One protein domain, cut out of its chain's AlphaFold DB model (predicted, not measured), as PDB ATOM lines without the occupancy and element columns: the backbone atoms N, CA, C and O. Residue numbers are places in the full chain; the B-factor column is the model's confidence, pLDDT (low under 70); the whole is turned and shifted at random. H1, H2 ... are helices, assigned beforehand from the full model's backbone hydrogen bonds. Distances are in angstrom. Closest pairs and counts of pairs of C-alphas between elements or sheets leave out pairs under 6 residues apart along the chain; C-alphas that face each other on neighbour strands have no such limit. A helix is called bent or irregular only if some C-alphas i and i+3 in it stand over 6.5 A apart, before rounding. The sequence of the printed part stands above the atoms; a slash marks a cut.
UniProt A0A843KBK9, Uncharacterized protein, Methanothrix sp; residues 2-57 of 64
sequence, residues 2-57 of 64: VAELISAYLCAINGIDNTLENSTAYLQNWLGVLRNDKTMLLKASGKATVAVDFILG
ATOM      1  N   VAL A   2     310.286 224.596 320.888       84.00
ATOM      2  CA  VAL A   2     310.284 225.336 322.182       84.00
ATOM      3  C   VAL A   2     310.500 226.842 321.983       84.00
ATOM      4  O   VAL A   2     309.729 227.634 322.502       84.00
ATOM      5  N   ALA A   3     311.491 227.237 321.180       85.38
ATOM      6  CA  ALA A   3     311.751 228.648 320.874       85.38
ATOM      7  C   ALA A   3     310.578 229.341 320.152       85.38
ATOM      8  O   ALA A   3     310.283 230.498 320.428       85.38
ATOM      9  N   GLU A   4     309.873 228.624 319.274       81.06
ATOM     10  CA  GLU A   4     308.683 229.153 318.592       81.06
ATOM     11  C   GLU A   4     307.510 229.336 319.552       81.06
ATOM     12  O   GLU A   4     306.826 230.347 319.470       81.06
ATOM     13  N   LEU A   5     307.318 228.430 320.516       86.62
ATOM     14  CA  LEU A   5     306.330 228.621 321.584       86.62
ATOM     15  C   LEU A   5     306.678 229.832 322.462       86.62
ATOM     16  O   LEU A   5     305.791 230.612 322.786       86.62
ATOM     17  N   ILE A   6     307.960 230.033 322.792       89.31
ATOM     18  CA  ILE A   6     308.430 231.216 323.534       89.31
ATOM     19  C   ILE A   6     308.121 232.496 322.747       89.31
ATOM     20  O   ILE A   6     307.544 233.429 323.297       89.31
ATOM     21  N   SER A   7     308.467 232.535 321.457       87.31
ATOM     22  CA  SER A   7     308.183 233.682 320.589       87.31
ATOM     23  C   SER A   7     306.680 233.941 320.471       87.31
ATOM     24  O   SER A   7     306.256 235.079 320.647       87.31
ATOM     25  N   ALA A   8     305.867 232.905 320.256       85.88
ATOM     26  CA  ALA A   8     304.415 233.028 320.183       85.88
ATOM     27  C   ALA A   8     303.815 233.561 321.493       85.88
ATOM     28  O   ALA A   8     302.975 234.457 321.461       85.88
ATOM     29  N   TYR A   9     304.276 233.068 322.646       88.62
ATOM     30  CA  TYR A   9     303.839 233.552 323.958       88.62
ATOM     31  C   TYR A   9     304.235 235.008 324.192       88.62
ATOM     32  O   TYR A   9     303.397 235.802 324.608       88.62
ATOM     33  N   LEU A  10     305.476 235.392 323.891       88.56
ATOM     34  CA  LEU A  10     305.916 236.781 324.031       88.56
ATOM     35  C   LEU A  10     305.154 237.712 323.089       88.56
ATOM     36  O   LEU A  10     304.744 238.789 323.513       88.56
ATOM     37  N   CYS A  11     304.915 237.295 321.846       88.81
ATOM     38  CA  CYS A  11     304.106 238.054 320.903       88.81
ATOM     39  C   CYS A  11     302.679 238.251 321.426       88.81
ATOM     40  O   CYS A  11     302.221 239.387 321.512       88.81
ATOM     41  N   ALA A  12     302.028 237.179 321.889       87.25
ATOM     42  CA  ALA A  12     300.692 237.250 322.475       87.25
ATOM     43  C   ALA A  12     300.636 238.168 323.712       87.25
ATOM     44  O   ALA A  12     299.708 238.959 323.849       87.25
ATOM     45  N   ILE A  13     301.643 238.103 324.593       89.25
ATOM     46  CA  ILE A  13     301.724 238.931 325.809       89.25
ATOM     47  C   ILE A  13     301.928 240.414 325.477       89.25
ATOM     48  O   ILE A  13     301.383 241.273 326.165       89.25
ATOM     49  N   ASN A  14     302.701 240.721 324.435       87.75
ATOM     50  CA  ASN A  14     303.021 242.094 324.039       87.75
ATOM     51  C   ASN A  14     302.063 242.658 322.973       87.75
ATOM     52  O   ASN A  14     302.284 243.766 322.490       87.75
ATOM     53  N   GLY A  15     301.019 241.914 322.587       86.75
ATOM     54  CA  GLY A  15     300.076 242.324 321.540       86.75
ATOM     55  C   GLY A  15     300.705 242.433 320.146       86.75
ATOM     56  O   GLY A  15     300.210 243.179 319.306       86.75
ATOM     57  N   ILE A  16     301.810 241.723 319.909       87.44
ATOM     58  CA  ILE A  16     302.494 241.675 318.617       87.44
ATOM     59  C   ILE A  16     301.859 240.561 317.796       87.44
ATOM     60  O   ILE A  16     301.836 239.406 318.224       87.44
ATOM     61  N   ASP A  17     301.385 240.899 316.603       78.31
ATOM     62  CA  ASP A  17     300.872 239.909 315.667       78.31
ATOM     63  C   ASP A  17     302.042 239.089 315.103       78.31
ATOM     64  O   ASP A  17     302.987 239.635 314.528       78.31
ATOM     65  N   ASN A  18     302.031 237.778 315.345       68.56
ATOM     66  CA  ASN A  18     303.116 236.884 314.950       68.56
ATOM     67  C   ASN A  18     302.730 236.175 313.651       68.56
ATOM     68  O   ASN A  18     301.809 235.357 313.628       68.56
ATOM     69  N   THR A  19     303.446 236.463 312.566       65.00
ATOM     70  CA  THR A  19     303.293 235.764 311.290       65.00
ATOM     71  C   THR A  19     303.851 234.343 311.404       65.00
ATOM     72  O   THR A  19     305.011 234.065 311.105       65.00
ATOM     73  N   LEU A  20     302.980 233.404 311.780       62.50
ATOM     74  CA  LEU A  20     303.234 231.955 311.817       62.50
ATOM     75  C   LEU A  20     303.417 231.332 310.409       62.50
ATOM     76  O   LEU A  20     303.292 230.123 310.228       62.50
ATOM     77  N   GLU A  21     303.678 232.129 309.371       53.12
ATOM     78  CA  GLU A  21     303.819 231.641 307.993       53.12
ATOM     79  C   GLU A  21     305.086 230.795 307.798       53.12
ATOM     80  O   GLU A  21     305.089 229.852 307.003       53.12
ATOM     81  N   ASN A  22     306.145 231.051 308.573       54.12
ATOM     82  CA  ASN A  22     307.436 230.376 308.399       54.12
ATOM     83  C   ASN A  22     307.519 228.987 309.075       54.12
ATOM     84  O   ASN A  22     308.515 228.276 308.939       54.12
ATOM     85  N   SER A  23     306.470 228.559 309.789       55.75
ATOM     86  CA  SER A  23     306.443 227.268 310.495       55.75
ATOM     87  C   SER A  23     305.943 226.098 309.631       55.75
ATOM     88  O   SER A  23     305.994 224.952 310.076       55.75
ATOM     89  N   THR A  24     305.511 226.323 308.385       55.12
ATOM     90  CA  THR A  24     304.962 225.275 307.491       55.12
ATOM     91  C   THR A  24     305.932 224.118 307.222       55.12
ATOM     92  O   THR A  24     305.504 222.963 307.186       55.12
ATOM     93  N   ALA A  25     307.238 224.386 307.125       62.38
ATOM     94  CA  ALA A  25     308.256 223.341 306.969       62.38
ATOM     95  C   ALA A  25     308.506 222.544 308.267       62.38
ATOM     96  O   ALA A  25     308.716 221.329 308.234       62.38
ATOM     97  N   TYR A  26     308.438 223.197 309.433       63.41
ATOM     98  CA  TYR A  26     308.677 222.557 310.731       63.41
ATOM     99  C   TYR A  26     307.455 221.792 311.256       63.41
ATOM    100  O   TYR A  26     307.620 220.786 311.946       63.41
ATOM    101  N   LEU A  27     306.240 222.200 310.875       64.81
ATOM    102  CA  LEU A  27     304.988 221.535 311.244       64.81
ATOM    103  C   LEU A  27     304.910 220.098 310.721       64.81
ATOM    104  O   LEU A  27     304.460 219.218 311.451       64.81
ATOM    105  N   GLN A  28     305.394 219.826 309.504       68.81
ATOM    106  CA  GLN A  28     305.463 218.450 308.993       68.81
ATOM    107  C   GLN A  28     306.443 217.585 309.791       68.81
ATOM    108  O   GLN A  28     306.125 216.447 310.142       68.81
ATOM    109  N   ASN A  29     307.605 218.138 310.145       70.38
ATOM    110  CA  ASN A  29     308.576 217.444 310.986       70.38
ATOM    111  C   ASN A  29     308.002 217.162 312.388       70.38
ATOM    112  O   ASN A  29     308.160 216.068 312.927       70.38
ATOM    113  N   TRP A  30     307.262 218.107 312.973       71.75
ATOM    114  CA  TRP A  30     306.623 217.902 314.274       71.75
ATOM    115  C   TRP A  30     305.423 216.973 314.206       71.75
ATOM    116  O   TRP A  30     305.192 216.258 315.167       71.75
ATOM    117  N   LEU A  31     304.693 216.904 313.093       72.25
ATOM    118  CA  LEU A  31     303.612 215.932 312.897       72.25
ATOM    119  C   LEU A  31     304.111 214.489 313.034       72.25
ATOM    120  O   LEU A  31     303.448 213.670 313.672       72.25
ATOM    121  N   GLY A  32     305.295 214.185 312.494       76.75
ATOM    122  CA  GLY A  32     305.948 212.888 312.691       76.75
ATOM    123  C   GLY A  32     306.288 212.625 314.159       76.75
ATOM    124  O   GLY A  32     305.956 211.570 314.701       76.75
ATOM    125  N   VAL A  33     306.873 213.616 314.836       72.69
ATOM    126  CA  VAL A  33     307.262 213.502 316.252       72.69
ATOM    127  C   VAL A  33     306.046 213.427 317.186       72.69
ATOM    128  O   VAL A  33     306.051 212.642 318.127       72.69
ATOM    129  N   LEU A  34     304.975 214.169 316.907       72.62
ATOM    130  CA  LEU A  34     303.734 214.196 317.690       72.62
ATOM    131  C   LEU A  34     302.903 212.923 317.515       72.62
ATOM    132  O   LEU A  34     302.209 212.512 318.443       72.62
ATOM    133  N   ARG A  35     302.984 212.273 316.345       75.06
ATOM    134  CA  ARG A  35     302.433 210.923 316.154       75.06
ATOM    135  C   ARG A  35     303.144 209.897 317.034       75.06
ATOM    136  O   ARG A  35     302.484 208.985 317.522       75.06
ATOM    137  N   ASN A  36     304.449 210.065 317.244       79.31
ATOM    138  CA  ASN A  36     305.265 209.175 318.063       79.31
ATOM    139  C   ASN A  36     305.146 209.466 319.574       79.31
ATOM    140  O   ASN A  36     305.060 208.540 320.373       79.31
ATOM    141  N   ASP A  37     305.098 210.739 319.975       79.19
ATOM    142  CA  ASP A  37     304.890 211.164 321.364       79.19
ATOM    143  C   ASP A  37     303.966 212.391 321.432       79.19
ATOM    144  O   ASP A  37     304.385 213.545 321.293       79.19
ATOM    145  N   LYS A  38     302.688 212.141 321.738       77.81
ATOM    146  CA  LYS A  38     301.663 213.185 321.906       77.81
ATOM    147  C   LYS A  38     301.940 214.115 323.095       77.81
ATOM    148  O   LYS A  38     301.404 215.219 323.144       77.81
ATOM    149  N   THR A  39     302.777 213.703 324.051       85.12
ATOM    150  CA  THR A  39     303.127 214.518 325.227       85.12
ATOM    151  C   THR A  39     304.220 215.538 324.930       85.12
ATOM    152  O   THR A  39     304.446 216.446 325.730       85.12
ATOM    153  N   MET A  40     304.892 215.430 323.780       82.94
ATOM    154  CA  MET A  40     306.014 216.297 323.431       82.94
ATOM    155  C   MET A  40     305.600 217.772 323.357       82.94
ATOM    156  O   MET A  40     306.334 218.632 323.846       82.94
ATOM    157  N   LEU A  41     304.398 218.066 322.842       81.50
ATOM    158  CA  LEU A  41     303.836 219.423 322.823       81.50
ATOM    159  C   LEU A  41     303.639 219.983 324.230       81.50
ATOM    160  O   LEU A  41     304.017 221.122 324.501       81.50
ATOM    161  N   LEU A  42     303.112 219.162 325.137       84.75
ATOM    162  CA  LEU A  42     302.865 219.547 326.523       84.75
ATOM    163  C   LEU A  42     304.186 219.816 327.263       84.75
ATOM    164  O   LEU A  42     304.341 220.847 327.915       84.75
ATOM    165  N   LYS A  43     305.182 218.939 327.080       87.69
ATOM    166  CA  LYS A  43     306.537 219.096 327.636       87.69
ATOM    167  C   LYS A  43     307.232 220.352 327.102       87.69
ATOM    168  O   LYS A  43     307.864 221.079 327.865       87.69
ATOM    169  N   ALA A  44     307.136 220.609 325.797       87.12
ATOM    170  CA  ALA A  44     307.719 221.797 325.182       87.12
ATOM    171  C   ALA A  44     307.039 223.082 325.656       87.12
ATOM    172  O   ALA A  44     307.737 224.058 325.911       87.12
ATOM    173  N   SER A  45     305.714 223.056 325.833       86.06
ATOM    174  CA  SER A  45     304.950 224.181 326.382       86.06
ATOM    175  C   SER A  45     305.389 224.495 327.810       86.06
ATOM    176  O   SER A  45     305.714 225.639 328.096       86.06
ATOM    177  N   GLY A  46     305.538 223.483 328.676       88.81
ATOM    178  CA  GLY A  46     306.047 223.687 330.039       88.81
ATOM    179  C   GLY A  46     307.438 224.331 330.073       88.81
ATOM    180  O   GLY A  46     307.669 225.272 330.828       88.81
ATOM    181  N   LYS A  47     308.358 223.888 329.205       89.31
ATOM    182  CA  LYS A  47     309.686 224.515 329.070       89.31
ATOM    183  C   LYS A  47     309.608 225.949 328.538       89.31
ATOM    184  O   LYS A  47     310.368 226.801 328.989       89.31
ATOM    185  N   ALA A  48     308.716 226.206 327.583       90.00
ATOM    186  CA  ALA A  48     308.518 227.530 327.009       90.00
ATOM    187  C   ALA A  48     307.969 228.517 328.046       90.00
ATOM    188  O   ALA A  48     308.498 229.616 328.152       90.00
ATOM    189  N   THR A  49     306.988 228.115 328.860       86.94
ATOM    190  CA  THR A  49     306.435 228.950 329.936       86.94
ATOM    191  C   THR A  49     307.512 229.377 330.929       86.94
ATOM    192  O   THR A  49     307.647 230.567 331.187       86.94
ATOM    193  N   VAL A  50     308.346 228.444 331.404       91.50
ATOM    194  CA  VAL A  50     309.450 228.767 332.329       91.50
ATOM    195  C   VAL A  50     310.419 229.783 331.717       91.50
ATOM    196  O   VAL A  50     310.842 230.723 332.385       91.50
ATOM    197  N   ALA A  51     310.765 229.621 330.438       90.88
ATOM    198  CA  ALA A  51     311.652 230.553 329.750       90.88
ATOM    199  C   ALA A  51     311.008 231.937 329.543       90.88
ATOM    200  O   ALA A  51     311.680 232.952 329.695       90.88
ATOM    201  N   VAL A  52     309.714 231.987 329.219       92.06
ATOM    202  CA  VAL A  52     308.954 233.238 329.074       92.06
ATOM    203  C   VAL A  52     308.865 233.978 330.404       92.06
ATOM    204  O   VAL A  52     309.137 235.174 330.442       92.06
ATOM    205  N   ASP A  53     308.553 233.276 331.491       90.62
ATOM    206  CA  ASP A  53     308.503 233.859 332.833       90.62
ATOM    207  C   ASP A  53     309.866 234.429 333.241       90.62
ATOM    208  O   ASP A  53     309.947 235.565 333.712       90.62
ATOM    209  N   PHE A  54     310.947 233.694 332.954       91.88
ATOM    210  CA  PHE A  54     312.314 234.170 333.156       91.88
ATOM    211  C   PHE A  54     312.613 235.451 332.357       91.88
ATOM    212  O   PHE A  54     313.118 236.417 332.926       91.88
ATOM    213  N   ILE A  55     312.264 235.493 331.064       90.50
ATOM    214  CA  ILE A  55     312.461 236.672 330.197       90.50
ATOM    215  C   ILE A  55     311.660 237.878 330.703       90.50
ATOM    216  O   ILE A  55     312.155 239.002 330.678       90.50
ATOM    217  N   LEU A  56     310.436 237.655 331.181       90.06
ATOM    218  CA  LEU A  56     309.561 238.706 331.703       90.06
ATOM    219  C   LEU A  56     309.917 239.136 333.133       90.06
ATOM    220  O   LEU A  56     309.214 239.968 333.707       90.06
ATOM    221  N   GLY A  57     310.963 238.561 333.736       89.38
ATOM    222  CA  GLY A  57     311.344 238.837 335.122       89.38
ATOM    223  C   GLY A  57     310.289 238.395 336.139       89.38
ATOM    224  O   GLY A  57     310.352 238.782 337.308       89.38
TER     225      GLY A  57
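What this domain is: This is residues 2 to 57 of the 64 residues of an uncharacterized protein of Methanothrix sp (UniProt A0A843KBK9). Two helices, H2 and H3, make an open, flat V that turns at residues 37 to 39, and H1 sits inside the V, crossing H3 and packing on it while a gap separates it from H2. H2 is kinked and is the thinly held side of the V: its residues 24 to 29 stand free, and so do residues 34 to 39, of which 34 to 36 belong to H2. The printed part has 56 residues with three named helices, in the order H1, H2, H3, and no named strand; its class is all helix. It is only just loose, close to compact, with a radius of gyration of the C-alphas of 12.3 A, and it spans 34 by 24 by 11 A.

Where its parts are: H1 is residues 2 to 14, from C-alpha 2 at (310.284, 225.336, 322.182) to C-alpha 14, 18.4 A from first to last C-alpha. Five residues, 15 to 19, lead to H2, residues 20 to 36, whose first and last C-alphas are 23.7 A apart; C-alpha 20 stands at (303.234, 231.955, 311.817). H2 is irregular, with C-alphas 22 and 25 at 7.2 A, and it has a kink of 56 degrees near residue 27. After residues 37 to 39 comes H3, residues 40 to 55, 22.4 A long, which ends with C-alpha 55 at (312.461, 236.672, 330.197).

How they stand to each other: H1 and H3 touch, with 15 pairs of C-alphas within 8 A; the closest are those of Ile 6 and Ala 48, 5.1 A apart. Their lines stand at a steep tilt of 52 degrees, and they run the same way. H1 and H2 are apart, although they follow each other in the chain. H2 and H3 only just touch, and only at the corner by their link, with 3 pairs of C-alphas within 8 A. H2 touches H3 with residues 33 to 34 alone, and H3 touches H2 with residues 40 to 41 alone; the closest C-alphas of the two are those of Leu 34 and Met 40, 6.5 A apart. The lines of H2 and H3 stand at a steep tilt of 48 degrees, opposite ways, though the line of H2 is a rough one. In H1 and H3 every O i to N i+4 pair is within hydrogen-bond range; in H2 it is 8 of 13.

The domain as a whole: The two C-alphas farthest apart are those of Arg 35 and Gly 57, at 34.9 A, and the outline is flat. The printed part runs from residue 2 to 57 with no cut, and the links H1 to H2 and H2 to H3 are both tight. The mean pLDDT of the printed part is 80.0; residues 18 to 28 are under 70, and the mean of H2 is 67.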